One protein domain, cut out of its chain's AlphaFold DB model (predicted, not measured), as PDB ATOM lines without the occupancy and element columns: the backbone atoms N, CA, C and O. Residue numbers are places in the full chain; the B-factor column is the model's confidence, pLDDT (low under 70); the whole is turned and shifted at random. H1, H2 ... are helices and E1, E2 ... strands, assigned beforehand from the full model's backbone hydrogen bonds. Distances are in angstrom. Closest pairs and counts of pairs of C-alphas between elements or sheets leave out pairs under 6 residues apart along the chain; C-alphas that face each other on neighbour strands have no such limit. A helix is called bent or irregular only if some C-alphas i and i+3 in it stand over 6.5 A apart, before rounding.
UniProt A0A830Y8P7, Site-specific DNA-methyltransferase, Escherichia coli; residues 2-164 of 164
ATOM      1  N   GLU A   2     201.834 147.366 154.386       95.75
ATOM      2  CA  GLU A   2     203.097 147.144 153.654       95.75
ATOM      3  C   GLU A   2     202.929 146.651 152.205       95.75
ATOM      4  O   GLU A   2     203.580 147.163 151.298       95.75
ATOM      5  N   ARG A   3     201.977 145.740 151.954       96.88
ATOM      6  CA  ARG A   3     201.647 145.286 150.591       96.88
ATOM      7  C   ARG A   3     201.290 146.444 149.644       96.88
ATOM      8  O   ARG A   3     201.734 146.440 148.503       96.88
ATOM      9  N   LEU A   4     200.513 147.425 150.117       95.44
ATOM     10  CA  LEU A   4     200.089 148.581 149.315       95.44
ATOM     11  C   LEU A   4     201.273 149.501 148.998       95.44
ATOM     12  O   LEU A   4     201.428 149.912 147.854       95.44
ATOM     13  N   ARG A   5     202.162 149.738 149.973       95.62
ATOM     14  CA  ARG A   5     203.385 150.535 149.760       95.62
ATOM     15  C   ARG A   5     204.287 149.916 148.696       95.62
ATOM     16  O   ARG A   5     204.745 150.615 147.799       95.62
ATOM     17  N   ARG A   6     204.511 148.598 148.769       96.50
ATOM     18  CA  ARG A   6     205.335 147.874 147.787       96.50
ATOM     19  C   ARG A   6     204.721 147.889 146.392       96.50
ATOM     20  O   ARG A   6     205.446 148.082 145.425       96.50
ATOM     21  N   ALA A   7     203.402 147.723 146.292       95.25
ATOM     22  CA  ALA A   7     202.700 147.805 145.016       95.25
ATOM     23  C   ALA A   7     202.837 149.200 144.385       95.25
ATOM     24  O   ALA A   7     203.234 149.297 143.229       95.25
ATOM     25  N   GLY A   8     202.602 150.271 145.154       94.31
ATOM     26  CA  GLY A   8     202.763 151.647 144.675       94.31
ATOM     27  C   GLY A   8     204.195 151.967 144.234       94.31
ATOM     28  O   GLY A   8     204.396 152.581 143.188       94.31
ATOM     29  N   LYS A   9     205.196 151.488 144.988       94.12
ATOM     30  CA  LYS A   9     206.613 151.612 144.617       94.12
ATOM     31  C   LYS A   9     206.908 150.921 143.283       94.12
ATOM     32  O   LYS A   9     207.461 151.558 142.394       94.12
ATOM     33  N   LYS A  10     206.476 149.667 143.124       95.56
ATOM     34  CA  LYS A  10     206.694 148.899 141.895       95.56
ATOM     35  C   LYS A  10     206.043 149.558 140.674       95.56
ATOM     36  O   LYS A  10     206.683 149.670 139.642       95.56
ATOM     37  N   VAL A  11     204.809 150.056 140.797       94.69
ATOM     38  CA  VAL A  11     204.115 150.743 139.688       94.69
ATOM     39  C   VAL A  11     204.893 151.972 139.207       94.69
ATOM     40  O   VAL A  11     204.994 152.179 137.999       94.69
ATOM     41  N   ARG A  12     205.470 152.754 140.132       93.19
ATOM     42  CA  ARG A  12     206.317 153.911 139.800       93.19
ATOM     43  C   ARG A  12     207.645 153.516 139.156       93.19
ATOM     44  O   ARG A  12     208.080 154.191 138.232       93.19
ATOM     45  N   GLU A  13     208.283 152.454 139.643       94.31
ATOM     46  CA  GLU A  13     209.537 151.936 139.075       94.31
ATOM     47  C   GLU A  13     209.328 151.389 137.655       94.31
ATOM     48  O   GLU A  13     210.113 151.696 136.763       94.31
ATOM     49  N   ASP A  14     208.237 150.650 137.435       96.12
ATOM     50  CA  ASP A  14     207.898 150.057 136.139       96.12
ATOM     51  C   ASP A  14     207.408 151.113 135.118       96.12
ATOM     52  O   ASP A  14     207.446 150.863 133.915       96.12
ATOM     53  N   ASN A  15     206.950 152.296 135.569       94.69
ATOM     54  CA  ASN A  15     206.386 153.352 134.711       94.69
ATOM     55  C   ASN A  15     206.862 154.769 135.114       94.69
ATOM     56  O   ASN A  15     206.071 155.544 135.659       94.69
ATOM     57  N   PRO A  16     208.115 155.165 134.814       91.06
ATOM     58  CA  PRO A  16     208.681 156.448 135.264       91.06
ATOM     59  C   PRO A  16     207.948 157.705 134.761       91.06
ATOM     60  O   PRO A  16     207.931 158.730 135.441       91.06
ATOM     61  N   GLU A  17     207.324 157.629 133.583       93.69
ATOM     62  CA  GLU A  17     206.549 158.727 132.982       93.69
ATOM     63  C   GLU A  17     205.152 158.886 133.615       93.69
ATOM     64  O   GLU A  17     204.511 159.932 133.488       93.69
ATOM     65  N   TRP A  18     204.653 157.860 134.316       91.38
ATOM     66  CA  TRP A  18     203.327 157.881 134.926       91.38
ATOM     67  C   TRP A  18     203.359 158.586 136.288       91.38
ATOM     68  O   TRP A  18     203.976 158.126 137.248       91.38
ATOM     69  N   LYS A  19     202.650 159.716 136.388       89.25
ATOM     70  CA  LYS A  19     202.621 160.594 137.576       89.25
ATOM     71  C   LYS A  19     201.357 160.445 138.429       89.25
ATOM     72  O   LYS A  19     200.957 161.394 139.098       89.25
ATOM     73  N   GLY A  20     200.698 159.288 138.384       89.69
ATOM     74  CA  GLY A  20     199.497 159.058 139.185       89.69
ATOM     75  C   GLY A  20     199.780 158.957 140.688       89.69
ATOM     76  O   GLY A  20     200.922 158.771 141.127       89.69
ATOM     77  N   ASP A  21     198.717 159.092 141.481       90.56
ATOM     78  CA  ASP A  21     198.793 158.985 142.935       90.56
ATOM     79  C   ASP A  21     198.807 157.513 143.381       90.56
ATOM     80  O   ASP A  21     197.997 156.694 142.949       90.56
ATOM     81  N   VAL A  22     199.764 157.181 144.246       93.25
ATOM     82  CA  VAL A  22     199.926 155.860 144.884       93.25
ATOM     83  C   VAL A  22     199.856 155.955 146.410       93.25
ATOM     84  O   VAL A  22     200.114 154.976 147.119       93.25
ATOM     85  N   GLY A  23     199.567 157.151 146.920       91.44
ATOM     86  CA  GLY A  23     199.342 157.423 148.322       91.44
ATOM     87  C   GLY A  23     198.077 156.742 148.826       91.44
ATOM     88  O   GLY A  23     197.163 156.395 148.082       91.44
ATOM     89  N   PHE A  24     198.038 156.519 150.131       93.69
ATOM     90  CA  PHE A  24     196.836 156.071 150.811       93.69
ATOM     91  C   PHE A  24     196.850 156.593 152.243       93.69
ATOM     92  O   PHE A  24     197.891 156.607 152.904       93.69
ATOM     93  N   ARG A  25     195.677 156.988 152.735       93.31
ATOM     94  CA  ARG A  25     195.461 157.279 154.153       93.31
ATOM     95  C   ARG A  25     195.134 155.981 154.883       93.31
ATOM     96  O   ARG A  25     194.621 155.031 154.290       93.31
ATOM     97  N   VAL A  26     195.459 155.913 156.171       94.31
ATOM     98  CA  VAL A  26     195.064 154.775 157.002       94.31
ATOM     99  C   VAL A  26     194.450 155.260 158.288       94.31
ATOM    100  O   VAL A  26     195.122 155.900 159.084       94.31
ATOM    101  N   PHE A  27     193.221 154.829 158.511       94.25
ATOM    102  CA  PHE A  27     192.474 155.092 159.726       94.25
ATOM    103  C   PHE A  27     192.390 153.818 160.567       94.25
ATOM    104  O   PHE A  27     192.565 152.700 160.063       94.25
ATOM    105  N   LYS A  28     192.163 153.986 161.866       94.31
ATOM    106  CA  LYS A  28     191.905 152.907 162.818       94.31
ATOM    107  C   LYS A  28     190.670 153.302 163.623       94.31
ATOM    108  O   LYS A  28     190.506 154.475 163.927       94.31
ATOM    109  N   LEU A  29     189.824 152.330 163.950       95.00
ATOM    110  CA  LEU A  29     188.712 152.560 164.867       95.00
ATOM    111  C   LEU A  29     189.235 152.791 166.286       95.00
ATOM    112  O   LEU A  29     190.150 152.096 166.741       95.00
ATOM    113  N   ASP A  30     188.616 153.746 166.958       93.56
ATOM    114  CA  ASP A  30     188.842 154.116 168.349       93.56
ATOM    115  C   ASP A  30     187.497 154.572 168.946       93.56
ATOM    116  O   ASP A  30     186.483 154.623 168.240       93.56
ATOM    117  N   THR A  31     187.461 154.869 170.242       92.94
ATOM    118  CA  THR A  31     186.313 155.523 170.870       92.94
ATOM    119  C   THR A  31     186.156 156.959 170.360       92.94
ATOM    120  O   THR A  31     187.099 157.558 169.844       92.94
ATOM    121  N   SER A  32     184.944 157.503 170.499       92.62
ATOM    122  CA  SER A  32     184.614 158.888 170.136       92.62
ATOM    123  C   SER A  32     185.583 159.881 170.787       92.62
ATOM    124  O   SER A  32     185.904 159.747 171.966       92.62
ATOM    125  N   ASN A  33     186.029 160.887 170.038       93.31
ATOM    126  CA  ASN A  33     186.825 162.005 170.543       93.31
ATOM    127  C   ASN A  33     185.977 162.966 171.376       93.31
ATOM    128  O   ASN A  33     186.499 163.638 172.261       93.31
ATOM    129  N   ILE A  34     184.677 163.023 171.086       90.50
ATOM    130  CA  ILE A  34     183.690 163.814 171.821       90.50
ATOM    131  C   ILE A  34     183.034 162.893 172.848       90.50
ATOM    132  O   ILE A  34     182.587 161.793 172.503       90.50
ATOM    133  N   ARG A  35     182.965 163.325 174.105       89.38
ATOM    134  CA  ARG A  35     182.274 162.610 175.176       89.38
ATOM    135  C   ARG A  35     180.830 162.306 174.734       89.38
ATOM    136  O   ARG A  35     180.171 163.201 174.214       89.38
ATOM    137  N   PRO A  36     180.341 161.060 174.867       86.19
ATOM    138  CA  PRO A  36     178.946 160.724 174.588       86.19
ATOM    139  C   PRO A  36     178.039 161.206 175.727       86.19
ATOM    140  O   PRO A  36     178.491 161.354 176.865       86.19
ATOM    141  N   TRP A  37     176.783 161.559 175.426       84.25
ATOM    142  CA  TRP A  37     175.832 162.031 176.443       84.25
ATOM    143  C   TRP A  37     175.031 160.829 176.912       84.25
ATOM    144  O   TRP A  37     174.212 160.302 176.161       84.25
ATOM    145  N   GLU A  38     175.290 160.383 178.134       82.06
ATOM    146  CA  GLU A  38     174.729 159.147 178.686       82.06
ATOM    147  C   GLU A  38     174.221 159.385 180.112       82.06
ATOM    148  O   GLU A  38     174.499 158.606 181.021       82.06
ATOM    149  N   ALA A  39     173.569 160.528 180.347       84.38
ATOM    150  CA  ALA A  39     173.218 160.958 181.697       84.38
ATOM    151  C   ALA A  39     172.047 160.142 182.251       84.38
ATOM    152  O   ALA A  39     170.998 160.018 181.614       84.38
ATOM    153  N   THR A  40     172.207 159.651 183.478       89.44
ATOM    154  CA  THR A  40     171.111 159.159 184.326       89.44
ATOM    155  C   THR A  40     170.813 160.176 185.423       89.44
ATOM    156  O   THR A  40     171.587 161.109 185.635       89.44
ATOM    157  N   ALA A  41     169.707 160.012 186.156       90.19
ATOM    158  CA  ALA A  41     169.366 160.919 187.254       90.19
ATOM    159  C   ALA A  41     170.477 160.992 188.322       90.19
ATOM    160  O   ALA A  41     170.708 162.050 188.899       90.19
ATOM    161  N   GLU A  42     171.190 159.887 188.547       91.81
ATOM    162  CA  GLU A  42     172.262 159.767 189.536       91.81
ATOM    163  C   GLU A  42     173.594 160.359 189.053       91.81
ATOM    164  O   GLU A  42     174.373 160.843 189.866       91.81
ATOM    165  N   THR A  43     173.853 160.337 187.741       89.75
ATOM    166  CA  THR A  43     175.132 160.764 187.131       89.75
ATOM    167  C   THR A  43     175.057 162.140 186.467       89.75
ATOM    168  O   THR A  43     176.052 162.633 185.937       89.75
ATOM    169  N   LEU A  44     173.886 162.784 186.499       90.19
ATOM    170  CA  LEU A  44     173.619 164.028 185.782       90.19
ATOM    171  C   LEU A  44     174.589 165.154 186.155       90.19
ATOM    172  O   LEU A  44     175.100 165.818 185.261       90.19
ATOM    173  N   SER A  45     174.853 165.362 187.449       90.56
ATOM    174  CA  SER A  45     175.748 166.443 187.893       90.56
ATOM    175  C   SER A  45     177.164 166.244 187.357       90.56
ATOM    176  O   SER A  45     177.722 167.148 186.746       90.56
ATOM    177  N   GLU A  46     177.710 165.034 187.509       87.62
ATOM    178  CA  GLU A  46     179.053 164.693 187.032       87.62
ATOM    179  C   GLU A  46     179.159 164.809 185.508       87.62
ATOM    180  O   GLU A  46     180.177 165.265 184.989       87.62
ATOM    181  N   GLN A  47     178.108 164.428 184.775       86.56
ATOM    182  CA  GLN A  47     178.095 164.593 183.324       86.56
ATOM    183  C   GLN A  47     178.020 166.052 182.904       86.56
ATOM    184  O   GLN A  47     178.748 166.428 181.996       86.56
ATOM    185  N   ILE A  48     177.202 166.881 183.553       87.50
ATOM    186  CA  ILE A  48     177.156 168.318 183.253       87.50
ATOM    187  C   ILE A  48     178.546 168.937 183.436       87.50
ATOM    188  O   ILE A  48     179.030 169.616 182.531       87.50
ATOM    189  N   ASP A  49     179.216 168.638 184.550       86.50
ATOM    190  CA  ASP A  49     180.560 169.150 184.828       86.50
ATOM    191  C   ASP A  49     181.582 168.651 183.793       86.50
ATOM    192  O   ASP A  49     182.400 169.418 183.282       86.50
ATOM    193  N   ALA A  50     181.506 167.373 183.409       83.25
ATOM    194  CA  ALA A  50     182.386 166.784 182.401       83.25
ATOM    195  C   ALA A  50     182.144 167.313 180.975       83.25
ATOM    196  O   ALA A  50     182.988 167.105 180.102       83.25
ATOM    197  N   TYR A  51     181.000 167.951 180.728       84.62
ATOM    198  CA  TYR A  51     180.629 168.537 179.443       84.62
ATOM    199  C   TYR A  51     181.048 169.992 179.278       84.62
ATOM    200  O   TYR A  51     180.880 170.530 178.188       84.62
ATOM    201  N   VAL A  52     181.638 170.600 180.312       80.88
ATOM    202  CA  VAL A  52     182.340 171.880 180.164       80.88
ATOM    203  C   VAL A  52     183.437 171.749 179.106       80.88
ATOM    204  O   VAL A  52     183.494 172.575 178.213       80.88
ATOM    205  N   SER A  53     184.213 170.656 179.141       82.38
ATOM    206  CA  SER A  53     185.173 170.315 178.087       82.38
ATOM    207  C   SER A  53     184.832 168.950 177.479       82.38
ATOM    208  O   SER A  53     185.276 167.906 177.972       82.38
ATOM    209  N   PRO A  54     184.009 168.906 176.418       84.69
ATOM    210  CA  PRO A  54     183.476 167.650 175.901       84.69
ATOM    211  C   PRO A  54     184.478 166.878 175.039       84.69
ATOM    212  O   PRO A  54     184.190 165.751 174.637       84.69
ATOM    213  N   ILE A  55     185.662 167.427 174.758       90.62
ATOM    214  CA  ILE A  55     186.725 166.716 174.043       90.62
ATOM    215  C   ILE A  55     187.517 165.849 175.026       90.62
ATOM    216  O   ILE A  55     188.046 166.343 176.020       90.62
ATOM    217  N   LEU A  56     187.636 164.550 174.739       90.12
ATOM    218  CA  LEU A  56     188.440 163.643 175.556       90.12
ATOM    219  C   LEU A  56     189.925 164.041 175.543       90.12
ATOM    220  O   LEU A  56     190.471 164.501 174.537       90.12
ATOM    221  N   GLU A  57     190.604 163.813 176.664       87.19
ATOM    222  CA  GLU A  57     192.038 164.071 176.786       87.19
ATOM    223  C   GLU A  57     192.866 163.201 175.829       87.19
ATOM    224  O   GLU A  57     192.513 162.065 175.506       87.19
ATOM    225  N   GLY A  58     193.998 163.742 175.367       87.62
ATOM    226  CA  GLY A  58     194.926 163.035 174.481       87.62
ATOM    227  C   GLY A  58     194.457 162.875 173.031       87.62
ATOM    228  O   GLY A  58     195.167 162.254 172.242       87.62
ATOM    229  N   ARG A  59     193.296 163.430 172.658       90.81
ATOM    230  CA  ARG A  59     192.800 163.437 171.273       90.81
ATOM    231  C   ARG A  59     193.455 164.541 170.447       90.81
ATOM    232  O   ARG A  59     193.621 165.666 170.924       90.81
ATOM    233  N   SER A  60     193.832 164.210 169.211       92.25
ATOM    234  CA  SER A  60     194.441 165.163 168.283       92.25
ATOM    235  C   SER A  60     193.388 165.956 167.503       92.25
ATOM    236  O   SER A  60     192.245 165.524 167.350       92.25
ATOM    237  N   GLU A  61     193.785 167.113 166.964       92.31
ATOM    238  CA  GLU A  61     192.929 167.900 166.067       92.31
ATOM    239  C   GLU A  61     192.553 167.112 164.799       92.31
ATOM    240  O   GLU A  61     191.435 167.239 164.302       92.31
ATOM    241  N   GLU A  62     193.457 166.256 164.303       93.56
ATOM    242  CA  GLU A  62     193.209 165.386 163.148       93.56
ATOM    243  C   GLU A  62     192.155 164.315 163.448       93.56
ATOM    244  O   GLU A  62     191.299 164.047 162.599       93.56
ATOM    245  N   ASP A  63     192.176 163.721 164.647       94.81
ATOM    246  CA  ASP A  63     191.170 162.736 165.059       94.81
ATOM    247  C   ASP A  63     189.789 163.391 165.160       94.81
ATOM    248  O   ASP A  63     188.809 162.857 164.634       94.81
ATOM    249  N   LEU A  64     189.724 164.581 165.773       94.75
ATOM    250  CA  LEU A  64     188.486 165.346 165.903       94.75
ATOM    251  C   LEU A  64     187.929 165.745 164.532       94.75
ATOM    252  O   LEU A  64     186.744 165.544 164.262       94.75
ATOM    253  N   LEU A  65     188.786 166.255 163.642       95.88
ATOM    254  CA  LEU A  65     188.406 166.598 162.274       95.88
ATOM    255  C   LEU A  65     187.876 165.373 161.522       95.88
ATOM    256  O   LEU A  65     186.814 165.443 160.903       95.88
ATOM    257  N   THR A  66     188.584 164.245 161.609       96.12
ATOM    258  CA  THR A  66     188.198 162.986 160.958       96.12
ATOM    259  C   THR A  66     186.833 162.509 161.453       96.12
ATOM    260  O   THR A  66     185.981 162.127 160.650       96.12
ATOM    261  N   GLU A  67     186.586 162.558 162.763       95.38
ATOM    262  CA  GLU A  67     185.291 162.180 163.325       95.38
ATOM    263  C   GLU A  67     184.163 163.116 162.873       95.38
ATOM    264  O   GLU A  67     183.086 162.641 162.507       95.38
ATOM    265  N   LEU A  68     184.390 164.433 162.853       94.69
ATOM    266  CA  LEU A  68     183.391 165.391 162.378       94.69
ATOM    267  C   LEU A  68     183.077 165.212 160.895       94.69
ATOM    268  O   LEU A  68     181.905 165.267 160.519       94.69
ATOM    269  N   MET A  69     184.092 164.960 160.065       95.62
ATOM    270  CA  MET A  69     183.895 164.634 158.652       95.62
ATOM    271  C   MET A  69     182.956 163.433 158.511       95.62
ATOM    272  O   MET A  69     181.951 163.529 157.806       95.62
ATOM    273  N   LEU A  70     183.204 162.351 159.257       94.94
ATOM    274  CA  LEU A  70     182.351 161.160 159.243       94.94
ATOM    275  C   LEU A  70     180.924 161.449 159.728       94.94
ATOM    276  O   LEU A  70     179.966 161.063 159.060       94.94
ATOM    277  N   LYS A  71     180.759 162.167 160.847       92.50
ATOM    278  CA  LYS A  71     179.436 162.537 161.387       92.50
ATOM    279  C   LYS A  71     178.631 163.421 160.432       92.50
ATOM    280  O   LYS A  71     177.404 163.379 160.450       92.50
ATOM    281  N   ARG A  72     179.309 164.212 159.598       91.75
ATOM    282  CA  ARG A  72     178.696 165.070 158.573       91.75
ATOM    283  C   ARG A  72     178.545 164.387 157.211       91.75
ATOM    284  O   ARG A  72     178.046 165.018 156.286       91.75
ATOM    285  N   GLY A  73     178.949 163.122 157.079       93.25
ATOM    286  CA  GLY A  73     178.888 162.387 155.814       93.25
ATOM    287  C   GLY A  73     179.865 162.901 154.751       93.25
ATOM    288  O   GLY A  73     179.633 162.699 153.561       93.25
ATOM    289  N   ILE A  74     180.938 163.580 155.162       94.19
ATOM    290  CA  ILE A  74     182.019 164.028 154.282       94.19
ATOM    291  C   ILE A  74     182.997 162.866 154.085       94.19
ATOM    292  O   ILE A  74     183.466 162.257 155.048       94.19
ATOM    293  N   ASP A  75     183.315 162.565 152.827       95.12
ATOM    294  CA  ASP A  75     184.209 161.465 152.471       95.12
ATOM    295  C   ASP A  75     185.656 161.733 152.938       95.12
ATOM    296  O   ASP A  75     186.172 162.841 152.814       95.12
ATOM    297  N   LEU A  76     186.350 160.718 153.462       94.75
ATOM    298  CA  LEU A  76     187.721 160.853 153.982       94.75
ATOM    299  C   LEU A  76     188.797 161.012 152.892       94.75
ATOM    300  O   LEU A  76     189.965 161.262 153.210       94.75
ATOM    301  N   SER A  77     188.439 160.834 151.620       93.12
ATOM    302  CA  SER A  77     189.315 161.048 150.464       93.12
ATOM    303  C   SER A  77     189.360 162.502 150.000       93.12
ATOM    304  O   SER A  77     190.253 162.852 149.228       93.12
ATOM    305  N   VAL A  78     188.449 163.357 150.481       94.75
ATOM    306  CA  VAL A  78     188.435 164.770 150.091       94.75
ATOM    307  C   VAL A  78     189.705 165.488 150.544       94.75
ATOM    308  O   VAL A  78     190.416 165.076 151.478       94.75
ATOM    309  N   ASN A  79     189.984 166.596 149.861       93.44
ATOM    310  CA  ASN A  79     191.095 167.454 150.220       93.44
ATOM    311  C   ASN A  79     190.828 168.147 151.562       93.44
ATOM    312  O   ASN A  79     189.718 168.621 151.822       93.44
ATOM    313  N   VAL A  80     191.875 168.214 152.379       96.25
ATOM    314  CA  VAL A  80     191.909 168.973 153.627       96.25
ATOM    315  C   VAL A  80     193.084 169.925 153.504       96.25
ATOM    316  O   VAL A  80     194.222 169.490 153.345       96.25
ATOM    317  N   GLU A  81     192.799 171.216 153.537       96.81
ATOM    318  CA  GLU A  81     193.800 172.275 153.489       96.81
ATOM    319  C   GLU A  81     193.884 172.949 154.849       96.81
ATOM    320  O   GLU A  81     192.866 173.121 155.513       96.81
ATOM    321  N   THR A  82     195.076 173.382 155.245       96.75
ATOM    322  CA  THR A  82     195.282 174.152 156.471       96.75
ATOM    323  C   THR A  82     195.893 175.507 156.149       96.75
ATOM    324  O   THR A  82     196.727 175.640 155.250       96.75
ATOM    325  N   ARG A  83     195.451 176.540 156.865       97.38
ATOM    326  CA  ARG A  83     196.018 177.892 156.819       97.38
ATOM    327  C   ARG A  83     196.100 178.459 158.225       97.38
ATOM    328  O   ARG A  83     195.377 178.021 159.113       97.38
ATOM    329  N   GLN A  84     196.978 179.438 158.404       97.31
ATOM    330  CA  GLN A  84     197.091 180.176 159.654       97.31
ATOM    331  C   GLN A  84     196.559 181.593 159.485       97.31
ATOM    332  O   GLN A  84     196.874 182.266 158.500       97.31
ATOM    333  N   PHE A  85     195.785 182.040 160.467       97.19
ATOM    334  CA  PHE A  85     195.311 183.412 160.585       97.19
ATOM    335  C   PHE A  85     195.623 183.888 161.995       97.19
ATOM    336  O   PHE A  85     195.067 183.359 162.950       97.19
ATOM    337  N   ASP A  86     196.541 184.848 162.113       96.06
ATOM    338  CA  ASP A  86     197.047 185.307 163.412       96.06
ATOM    339  C   ASP A  86     197.569 184.149 164.286       96.06
ATOM    340  O   ASP A  86     197.179 183.984 165.433       96.06
ATOM    341  N   GLU A  87     198.389 183.275 163.686       96.06
ATOM    342  CA  GLU A  87     198.952 182.053 164.302       96.06
ATOM    343  C   GLU A  87     197.924 180.961 164.675       96.06
ATOM    344  O   GLU A  87     198.305 179.836 164.999       96.06
ATOM    345  N   LEU A  88     196.621 181.227 164.526       97.06
ATOM    346  CA  LEU A  88     195.551 180.254 164.738       97.06
ATOM    347  C   LEU A  88     195.396 179.363 163.505       97.06
ATOM    348  O   LEU A  88     195.231 179.846 162.381       97.06
ATOM    349  N   THR A  89     195.450 178.047 163.709       96.81
ATOM    350  CA  THR A  89     195.379 177.077 162.609       96.81
ATOM    351  C   THR A  89     193.928 176.754 162.276       96.81
ATOM    352  O   THR A  89     193.164 176.289 163.120       96.81
ATOM    353  N   VAL A  90     193.565 176.972 161.013       97.69
ATOM    354  CA  VAL A  90     192.244 176.680 160.460       97.69
ATOM    355  C   VAL A  90     192.364 175.634 159.365       97.69
ATOM    356  O   VAL A  90     193.133 175.799 158.415       97.69
ATOM    357  N   SER A  91     191.543 174.592 159.460       97.88
ATOM    358  CA  SER A  91     191.391 173.578 158.419       97.88
ATOM    359  C   SER A  91     190.152 173.862 157.574       97.88
ATOM    360  O   SER A  91     189.109 174.243 158.101       97.88
ATOM    361  N   CYS A  92     190.257 173.641 156.269       97.19
ATOM    362  CA  CYS A  92     189.180 173.717 155.294       97.19
ATOM    363  C   CYS A  92     189.061 172.371 154.581       97.19
ATOM    364  O   CYS A  92     190.034 171.857 154.027       97.19
ATOM    365  N   VAL A  93     187.854 171.818 154.555       96.62
ATOM    366  CA  VAL A  93     187.563 170.505 153.982       96.62
ATOM    367  C   VAL A  93     186.638 170.648 152.780       96.62
ATOM    368  O   VAL A  93     185.674 171.420 152.806       96.62
ATOM    369  N   ASP A  94     186.935 169.876 151.733       93.12
ATOM    370  CA  ASP A  94     186.098 169.707 150.537       93.12
ATOM    371  C   ASP A  94     185.673 171.035 149.885       93.12
ATOM    372  O   ASP A  94     184.491 171.308 149.670       93.12
ATOM    373  N   GLY A  95     186.649 171.915 149.636       91.31
ATOM    374  CA  GLY A  95     186.401 173.197 148.971       91.31
ATOM    375  C   GLY A  95     185.531 174.163 149.780       91.31
ATOM    376  O   GLY A  95     184.862 175.010 149.196       91.31
ATOM    377  N   GLY A  96     185.539 174.049 151.111       93.81
ATOM    378  CA  GLY A  96     184.867 174.985 152.012       93.81
ATOM    379  C   GLY A  96     183.522 174.501 152.539       93.81
ATOM    380  O   GLY A  96     182.752 175.315 153.041       93.81
ATOM    381  N   LYS A  97     183.214 173.199 152.457       93.69
ATOM    382  CA  LYS A  97     182.025 172.631 153.123       93.69
ATOM    383  C   LYS A  97     182.149 172.636 154.642       93.69
ATOM    384  O   LYS A  97     181.147 172.793 155.334       93.69
ATOM    385  N   LEU A  98     183.364 172.465 155.156       95.94
ATOM    386  CA  LEU A  98     183.647 172.459 156.585       95.94
ATOM    387  C   LEU A  98     184.908 173.279 156.865       95.94
ATOM    388  O   LEU A  98     185.951 173.031 156.261       95.94
ATOM    389  N   PHE A  99     184.800 174.221 157.795       97.12
ATOM    390  CA  PHE A  99     185.929 174.913 158.408       97.12
ATOM    391  C   PHE A  99     186.039 174.519 159.877       97.12
ATOM    392  O   PHE A  99     185.029 174.426 160.574       97.12
ATOM    393  N   THR A 100     187.256 174.314 160.368       97.25
ATOM    394  CA  THR A 100     187.492 174.016 161.784       97.25
ATOM    395  C   THR A 100     188.660 174.819 162.325       97.25
ATOM    396  O   THR A 100     189.698 174.897 161.670       97.25
ATOM    397  N   CYS A 101     188.525 175.352 163.535       96.38
ATOM    398  CA  CYS A 101     189.618 175.950 164.295       96.38
ATOM    399  C   CYS A 101     189.660 175.290 165.676       96.38
ATOM    400  O   CYS A 101     188.829 175.589 166.534       96.38
ATOM    401  N   PHE A 102     190.607 174.369 165.873       94.75
ATOM    402  CA  PHE A 102     190.754 173.604 167.121       94.75
ATOM    403  C   PHE A 102     191.912 174.072 168.000       94.75
ATOM    404  O   PHE A 102     192.257 173.417 168.983       94.75
ATOM    405  N   THR A 103     192.464 175.249 167.689       91.62
ATOM    406  CA  THR A 103     193.437 175.904 168.558       91.62
ATOM    407  C   THR A 103     192.842 176.108 169.950       91.62
ATOM    408  O   THR A 103     191.693 176.514 170.096       91.62
ATOM    409  N   ARG A 104     193.637 175.814 170.983       90.31
ATOM    410  CA  ARG A 104     193.204 175.802 172.391       90.31
ATOM    411  C   ARG A 104     192.999 177.185 173.005       90.31
ATOM    412  O   ARG A 104     192.469 177.263 174.104       90.31
ATOM    413  N   GLN A 105     193.469 178.241 172.348       94.38
ATOM    414  CA  GLN A 105     193.337 179.619 172.806       94.38
ATOM    415  C   GLN A 105     193.090 180.527 171.606       94.38
ATOM    416  O   GLN A 105     193.863 180.526 170.652       94.38
ATOM    417  N   ILE A 106     192.016 181.301 171.670       96.12
ATOM    418  CA  ILE A 106     191.614 182.305 170.693       96.12
ATOM    419  C   ILE A 106     191.538 183.633 171.456       96.12
ATOM    420  O   ILE A 106     190.531 183.898 172.128       96.12
ATOM    421  N   PRO A 107     192.602 184.454 171.393       96.69
ATOM    422  CA  PRO A 107     192.609 185.780 171.994       96.69
ATOM    423  C   PRO A 107     191.532 186.671 171.377       96.69
ATOM    424  O   PRO A 107     191.267 186.605 170.173       96.69
ATOM    425  N   ALA A 108     190.950 187.570 172.172       96.44
ATOM    426  CA  ALA A 108     189.956 188.520 171.678       96.44
ATOM    427  C   ALA A 108     190.516 189.416 170.555       96.44
ATOM    428  O   ALA A 108     189.788 189.768 169.627       96.44
ATOM    429  N   SER A 109     191.817 189.728 170.596       96.62
ATOM    430  CA  SER A 109     192.523 190.490 169.556       96.62
ATOM    431  C   SER A 109     192.612 189.766 168.210       96.62
ATOM    432  O   SER A 109     192.696 190.419 167.173       96.62
ATOM    433  N   SER A 110     192.573 188.434 168.214       97.06
ATOM    434  CA  SER A 110     192.759 187.596 167.025       97.06
ATOM    435  C   SER A 110     191.456 187.323 166.273       97.06
ATOM    436  O   SER A 110     191.482 186.918 165.111       97.06
ATOM    437  N   VAL A 111     190.298 187.564 166.903       96.69
ATOM    438  CA  VAL A 111     188.968 187.242 166.354       96.69
ATOM    439  C   VAL A 111     188.722 187.904 164.998       96.69
ATOM    440  O   VAL A 111     188.240 187.251 164.070       96.69
ATOM    441  N   GLU A 112     189.065 189.184 164.847       96.00
ATOM    442  CA  GLU A 112     188.863 189.900 163.582       96.00
ATOM    443  C   GLU A 112     189.741 189.334 162.459       96.00
ATOM    444  O   GLU A 112     189.266 189.119 161.343       96.00
ATOM    445  N   ALA A 113     191.012 189.045 162.752       97.25
ATOM    446  CA  ALA A 113     191.941 188.472 161.783       97.25
ATOM    447  C   ALA A 113     191.525 187.050 161.372       97.25
ATOM    448  O   ALA A 113     191.501 186.733 160.179       97.25
ATOM    449  N   LEU A 114     191.133 186.223 162.347       97.69
ATOM    450  CA  LEU A 114     190.647 184.862 162.142       97.69
ATOM    451  C   LEU A 114     189.400 184.835 161.254       97.69
ATOM    452  O   LEU A 114     189.372 184.155 160.228       97.69
ATOM    453  N   THR A 115     188.369 185.595 161.629       96.94
ATOM    454  CA  THR A 115     187.097 185.627 160.894       96.94
ATOM    455  C   THR A 115     187.279 186.167 159.484       96.94
ATOM    456  O   THR A 115     186.805 185.546 158.532       96.94
ATOM    457  N   LYS A 116     188.030 187.262 159.317       97.12
ATOM    458  CA  LYS A 116     188.355 187.809 157.998       97.12
ATOM    459  C   LYS A 116     189.087 186.788 157.126       97.12
ATOM    460  O   LYS A 116     188.716 186.609 155.969       97.12
ATOM    461  N   GLY A 117     190.069 186.083 157.685       97.38
ATOM    462  CA  GLY A 117     190.802 185.027 156.992       97.38
ATOM    463  C   GLY A 117     189.899 183.896 156.492       97.38
ATOM    464  O   GLY A 117     189.979 183.509 155.324       97.38
ATOM    465  N   ILE A 118     188.991 183.416 157.347       96.88
ATOM    466  CA  ILE A 118     187.996 182.391 156.993       96.88
ATOM    467  C   ILE A 118     187.061 182.897 155.889       96.88
ATOM    468  O   ILE A 118     186.833 182.188 154.909       96.88
ATOM    469  N   ILE A 119     186.549 184.121 156.012       96.12
ATOM    470  CA  ILE A 119     185.626 184.725 155.042       96.12
ATOM    471  C   ILE A 119     186.296 184.893 153.676       96.12
ATOM    472  O   ILE A 119     185.714 184.537 152.649       96.12
ATOM    473  N   ASP A 120     187.516 185.426 153.641       96.44
ATOM    474  CA  ASP A 120     188.257 185.631 152.397       96.44
ATOM    475  C   ASP A 120     188.588 184.286 151.735       96.44
ATOM    476  O   ASP A 120     188.460 184.134 150.514       96.44
ATOM    477  N   TRP A 121     188.926 183.271 152.535       96.50
ATOM    478  CA  TRP A 121     189.142 181.918 152.036       96.50
ATOM    479  C   TRP A 121     187.851 181.307 151.478       96.50
ATOM    480  O   TRP A 121     187.848 180.856 150.332       96.50
ATOM    481  N   HIS A 122     186.739 181.370 152.211       95.31
ATOM    482  CA  HIS A 122     185.425 180.897 151.761       95.31
ATOM    483  C   HIS A 122     184.999 181.543 150.434       95.31
ATOM    484  O   HIS A 122     184.649 180.839 149.481       95.31
ATOM    485  N   LYS A 123     185.147 182.870 150.313       93.62
ATOM    486  CA  LYS A 123     184.871 183.615 149.073       93.62
ATOM    487  C   LYS A 123     185.758 183.161 147.915       93.62
ATOM    488  O   LYS A 123     185.265 183.014 146.797       93.62
ATOM    489  N   SER A 124     187.046 182.915 148.166       95.00
ATOM    490  CA  SER A 124     187.989 182.462 147.131       95.00
ATOM    491  C   SER A 124     187.627 181.086 146.561       95.00
ATOM    492  O   SER A 124     187.835 180.834 145.375       95.00
ATOM    493  N   LEU A 125     187.024 180.227 147.388       93.19
ATOM    494  CA  LEU A 125     186.592 178.881 147.016       93.19
ATOM    495  C   LEU A 125     185.242 178.867 146.286       93.19
ATOM    496  O   LEU A 125     184.886 177.849 145.699       93.19
ATOM    497  N   LYS A 126     184.494 179.983 146.298       87.06
ATOM    498  CA  LYS A 126     183.100 180.058 145.816       87.06
ATOM    499  C   LYS A 126     182.225 178.969 146.451       87.06
ATOM    500  O   LYS A 126     181.377 178.374 145.786       87.06
ATOM    501  N   ALA A 127     182.481 178.694 147.728       81.12
ATOM    502  CA  ALA A 127     181.807 177.649 148.476       81.12
ATOM    503  C   ALA A 127     180.305 177.949 148.636       81.12
ATOM    504  O   ALA A 127     179.856 179.097 148.564       81.12
ATOM    505  N   GLY A 128     179.517 176.886 148.817       78.12
ATOM    506  CA  GLY A 128     178.069 176.978 148.993       78.12
ATOM    507  C   GLY A 128     177.665 177.651 150.308       78.12
ATOM    508  O   GLY A 128     178.485 177.896 151.188       78.12
ATOM    509  N   LYS A 129     176.362 177.922 150.456       76.00
ATOM    510  CA  LYS A 129     175.790 178.496 151.688       76.00
ATOM    511  C   LYS A 129     175.729 177.503 152.854       76.00
ATOM    512  O   LYS A 129     175.582 177.923 153.992       76.00
ATOM    513  N   ASP A 130     175.885 176.211 152.575       87.06
ATOM    514  CA  ASP A 130     175.799 175.138 153.572       87.06
ATOM    515  C   ASP A 130     177.136 174.873 154.287       87.06
ATOM    516  O   ASP A 130     177.320 173.821 154.901       87.06
ATOM    517  N   THR A 131     178.086 175.809 154.193       94.38
ATOM    518  CA  THR A 131     179.353 175.738 154.922       94.38
ATOM    519  C   THR A 131     179.101 175.667 156.421       94.38
ATOM    520  O   THR A 131     178.383 176.491 156.985       94.38
ATOM    521  N   VAL A 132     179.749 174.700 157.062       95.31
ATOM    522  CA  VAL A 132     179.709 174.504 158.509       95.31
ATOM    523  C   VAL A 132     181.031 174.939 159.118       95.31
ATOM    524  O   VAL A 132     182.089 174.590 158.595       95.31
ATOM    525  N   CYS A 133     180.995 175.666 160.230       96.50
ATOM    526  CA  CYS A 133     182.198 176.017 160.978       96.50
ATOM    527  C   CYS A 133     182.151 175.425 162.385       96.50
ATOM    528  O   CYS A 133     181.124 175.507 163.057       96.50
ATOM    529  N   TYR A 134     183.272 174.860 162.826       96.31
ATOM    530  CA  TYR A 134     183.445 174.337 164.175       96.31
ATOM    531  C   TYR A 134     184.596 175.027 164.904       96.31
ATOM    532  O   TYR A 134     185.701 175.142 164.369       96.31
ATOM    533  N   PHE A 135     184.333 175.423 166.143       95.56
ATOM    534  CA  PHE A 135     185.303 175.997 167.075       95.56
ATOM    535  C   PHE A 135     185.232 175.234 168.400       95.56
ATOM    536  O   PHE A 135     184.205 174.630 168.697       95.56
ATOM    537  N   LEU A 136     186.306 175.243 169.188       92.56
ATOM    538  CA  LEU A 136     186.241 174.764 170.574       92.56
ATOM    539  C   LEU A 136     185.651 175.864 171.457       92.56
ATOM    540  O   LEU A 136     186.076 177.016 171.351       92.56
ATOM    541  N   ASP A 137     184.705 175.524 172.326       90.31
ATOM    542  CA  ASP A 137     184.051 176.518 173.179       90.31
ATOM    543  C   ASP A 137     185.006 177.093 174.220       90.31
ATOM    544  O   ASP A 137     185.138 178.309 174.354       90.31
ATOM    545  N   ASP A 138     185.763 176.206 174.861       90.06
ATOM    546  CA  ASP A 138     186.759 176.546 175.878       90.06
ATOM    547  C   ASP A 138     187.976 177.299 175.324       90.06
ATOM    548  O   ASP A 138     188.829 177.748 176.088       90.06
ATOM    549  N   ALA A 139     188.107 177.414 173.998       92.56
ATOM    550  CA  ALA A 139     189.249 178.093 173.401       92.56
ATOM    551  C   ALA A 139     189.133 179.617 173.451       92.56
ATOM    552  O   ALA A 139     190.148 180.305 173.378       92.56
ATOM    553  N   PHE A 140     187.927 180.173 173.547       95.00
ATOM    554  CA  PHE A 140     187.753 181.621 173.542       95.00
ATOM    555  C   PHE A 140     188.215 182.243 174.858       95.00
ATOM    556  O   PHE A 140     187.825 181.805 175.935       95.00
ATOM    557  N   GLU A 141     188.976 183.337 174.771       94.94
ATOM    558  CA  GLU A 141     189.409 184.098 175.952       94.94
ATOM    559  C   GLU A 141     188.225 184.533 176.837       94.94
ATOM    560  O   GLU A 141     188.328 184.570 178.063       94.94
ATOM    561  N   ASN A 142     187.096 184.889 176.217       94.12
ATOM    562  CA  ASN A 142     185.872 185.284 176.905       94.12
ATOM    563  C   ASN A 142     184.634 185.176 175.991       94.12
ATOM    564  O   ASN A 142     184.726 185.064 174.766       94.12
ATOM    565  N   ASN A 143     183.444 185.292 176.590       93.44
ATOM    566  CA  ASN A 143     182.164 185.230 175.872       93.44
ATOM    567  C   ASN A 143     181.963 186.366 174.853       93.44
ATOM    568  O   ASN A 143     181.191 186.209 173.904       93.44
ATOM    569  N   VAL A 144     182.647 187.505 175.025       95.06
ATOM    570  CA  VAL A 144     182.586 188.624 174.073       95.06
ATOM    571  C   VAL A 144     183.312 188.247 172.784       95.06
ATOM    572  O   VAL A 144     182.758 188.438 171.705       95.06
ATOM    573  N   ALA A 145     184.491 187.627 172.879       95.44
ATOM    574  CA  ALA A 145     185.248 187.126 171.734       95.44
ATOM    575  C   ALA A 145     184.435 186.110 170.913       95.44
ATOM    576  O   ALA A 145     184.316 186.263 169.697       95.44
ATOM    577  N   LYS A 146     183.798 185.136 171.580       95.25
ATOM    578  CA  LYS A 146     182.905 184.153 170.939       95.25
ATOM    579  C   LYS A 146     181.728 184.823 170.228       95.25
ATOM    580  O   LYS A 146     181.465 184.549 169.060       95.25
ATOM    581  N   THR A 147     181.037 185.733 170.916       95.69
ATOM    582  CA  THR A 147     179.872 186.440 170.357       95.69
ATOM    583  C   THR A 147     180.259 187.278 169.139       95.69
ATOM    584  O   THR A 147     179.571 187.238 168.121       95.69
ATOM    585  N   ASN A 148     181.384 187.993 169.217       95.69
ATOM    586  CA  ASN A 148     181.904 188.787 168.108       95.69
ATOM    587  C   ASN A 148     182.267 187.903 166.913       95.69
ATOM    588  O   ASN A 148     181.906 188.235 165.785       95.69
ATOM    589  N   LEU A 149     182.923 186.762 167.153       96.50
ATOM    590  CA  LEU A 149     183.249 185.804 166.101       96.50
ATOM    591  C   LEU A 149     181.984 185.334 165.373       96.50
ATOM    592  O   LEU A 149     181.927 185.416 164.144       96.50
ATOM    593  N   CYS A 150     180.964 184.895 166.117       95.19
ATOM    594  CA  CYS A 150     179.711 184.437 165.524       95.19
ATOM    595  C   CYS A 150     179.026 185.543 164.720       95.19
ATOM    596  O   CYS A 150     178.677 185.331 163.561       95.19
ATOM    597  N   ALA A 151     178.920 186.747 165.288       95.62
ATOM    598  CA  ALA A 151     178.284 187.878 164.624       95.62
ATOM    599  C   ALA A 151     178.977 188.250 163.300       95.62
ATOM    600  O   ALA A 151     178.301 188.502 162.302       95.62
ATOM    601  N   ILE A 152     180.316 188.263 163.259       95.88
ATOM    602  CA  ILE A 152     181.071 188.604 162.044       95.88
ATOM    603  C   ILE A 152     180.872 187.543 160.954       95.88
ATOM    604  O   ILE A 152     180.664 187.893 159.788       95.88
ATOM    605  N   LEU A 153     180.923 186.255 161.308       95.38
ATOM    606  CA  LEU A 153     180.729 185.157 160.355       95.38
ATOM    607  C   LEU A 153     179.293 185.137 159.804       95.38
ATOM    608  O   LEU A 153     179.103 185.048 158.587       95.38
ATOM    609  N   GLU A 154     178.291 185.320 160.665       94.31
ATOM    610  CA  GLU A 154     176.877 185.382 160.275       94.31
ATOM    611  C   GLU A 154     176.585 186.551 159.327       94.31
ATOM    612  O   GLU A 154     175.913 186.363 158.310       94.31
ATOM    613  N   GLN A 155     177.147 187.738 159.590       93.19
ATOM    614  CA  GLN A 155     177.030 188.907 158.703       93.19
ATOM    615  C   GLN A 155     177.542 188.633 157.281       93.19
ATOM    616  O   GLN A 155     177.096 189.270 156.325       93.19
ATOM    617  N   HIS A 156     178.456 187.674 157.128       91.69
ATOM    618  CA  HIS A 156     179.029 187.272 155.847       91.69
ATOM    619  C   HIS A 156     178.395 185.998 155.266       91.69
ATOM    620  O   HIS A 156     178.862 185.498 154.243       91.69
ATOM    621  N   GLY A 157     177.305 185.508 155.865       89.00
ATOM    622  CA  GLY A 157     176.519 184.380 155.364       89.00
ATOM    623  C   GLY A 157     176.980 183.003 155.845       89.00
ATOM    624  O   GLY A 157     176.468 182.002 155.347       89.00
ATOM    625  N   LEU A 158     177.910 182.934 156.802       92.44
ATOM    626  CA  LEU A 158     178.335 181.695 157.458       92.44
ATOM    627  C   LEU A 158     177.512 181.492 158.731       92.44
ATOM    628  O   LEU A 158     177.919 181.887 159.818       92.44
ATOM    629  N   THR A 159     176.322 180.913 158.584       91.00
ATOM    630  CA  THR A 159     175.339 180.811 159.677       91.00
ATOM    631  C   THR A 159     175.356 179.468 160.405       91.00
ATOM    632  O   THR A 159     174.729 179.332 161.449       91.00
ATOM    633  N   ASN A 160     176.028 178.450 159.860       93.25
ATOM    634  CA  ASN A 160     176.066 177.113 160.455       93.25
ATOM    635  C   ASN A 160     177.301 176.960 161.354       93.25
ATOM    636  O   ASN A 160     178.269 176.277 161.015       93.25
ATOM    637  N   LEU A 161     177.281 177.687 162.472       93.38
ATOM    638  CA  LEU A 161     178.373 177.760 163.438       93.38
ATOM    639  C   LEU A 161     178.088 176.831 164.619       93.38
ATOM    640  O   LEU A 161     177.009 176.873 165.209       93.38
ATOM    641  N   HIS A 162     179.068 176.010 164.984       92.50
ATOM    642  CA  HIS A 162     178.988 175.126 166.138       92.50
ATOM    643  C   HIS A 162     180.212 175.292 167.028       92.50
ATOM    644  O   HIS A 162     181.346 175.319 166.548       92.50
ATOM    645  N   SER A 163     179.965 175.339 168.330       87.06
ATOM    646  CA  SER A 163     181.000 175.115 169.329       87.06
ATOM    647  C   SER A 163     180.983 173.655 169.767       87.06
ATOM    648  O   SER A 163     179.904 173.061 169.875       87.06
ATOM    649  N   LEU A 164     182.168 173.102 169.997       84.00
ATOM    650  CA  LEU A 164     182.377 171.855 170.724       84.00
ATOM    651  C   LEU A 164     182.885 172.181 172.112       84.00
ATOM    652  O   LEU A 164     183.922 172.871 172.207       84.00
TER     653      LEU A 164
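Overview. This is residues 2 to 164 of the 164 residues of the protein "Site-specific DNA-methyltransferase" of Escherichia coli (UniProt A0A830Y8P7). A twisted sheet of five strands makes the core, with H4 and H5 side by side over one face and H3 over the other. Before this body comes a long drawn-out arm: H1 lies far out beyond one end, and residues 15 to 43, with no named element, run past the body to H2 at the other end; residues 13 to 19 and 40 to 46 stick out. The 163 printed residues hold five named helices and five named strands, in the order H1 H2 H3 E1 E2 E3 H4 E4 H5 E5, and the mixed sheet runs E1 E2 E3 E4 E5. The class is mixed, helices and strands; the whole is loose, with a radius of gyration of the C-alphas of 19.2 A and spans of 61 by 43 by 27 A.

Along the chain. H1, residues 2 to 14, begins with C-alpha 2 at (203.097, 147.144, 153.654) and is 18.4 A long. H2 is residues 44 to 50, and H3, residues 61 to 71, is 15.3 A long. E1, residues 80 to 85, and E2, residues 88 to 93, measure 16.4 A and 16.6 A; E3 is residues 98 to 101. H4, residues 108 to 125, begins at (189.956, 188.520, 171.678) and measures 26.7 A; it is irregular, with C-alphas 109 and 112 7.0 A apart. E4 is residues 132 to 135, H5 is residues 143 to 155 with 18.3 A, and E5, residues 160 to 163, ends at (181.000, 175.115, 169.329).

Arrangement. E1, E2 and E3 form a meander, each strand the antiparallel neighbour of the one before, in two hairpins; N 83 and O 90 are 2.9 A apart, N 91 and O 100 2.9 A. E3, H4, E4 and E4, H5, E5 are strand-helix-strand units, parallel neighbour strands with a helix between, each with a right-handed crossover; N 99 and O 132 are 2.9 A apart, N 135 and O 162 3.0 A. With helices on both faces, the sheet makes three layers. H4 is on the sheet at a height of 8.8 A, over E2; its closest C-alphas to E1 are Leu 114 and Phe 85, 5.1 A. H5 is on the same face, over E4 and E5. H4 and H5 touch at a shallow tilt of 23 degrees, the same way, closest at the C-alphas of Ala 108 and Ala 145, 4.9 A. H3 is on the opposite face at a height of 9.8 A, over E3 and only just over E2, with 3 C-alphas falling on E2. Every O i to N i+4 pair is within hydrogen-bond range in H1, H2, H3 and H5, and 12 of 14 in H4.

Size, cuts and confidence. The C-alphas of Glu 17 and Glu 42, the two farthest apart, are 66.1 A apart. The printed part has no cut, and the one long link is H1 to H2, 29 residues. The mean pLDDT of the printed part is 93.0, and no printed residue is under 70.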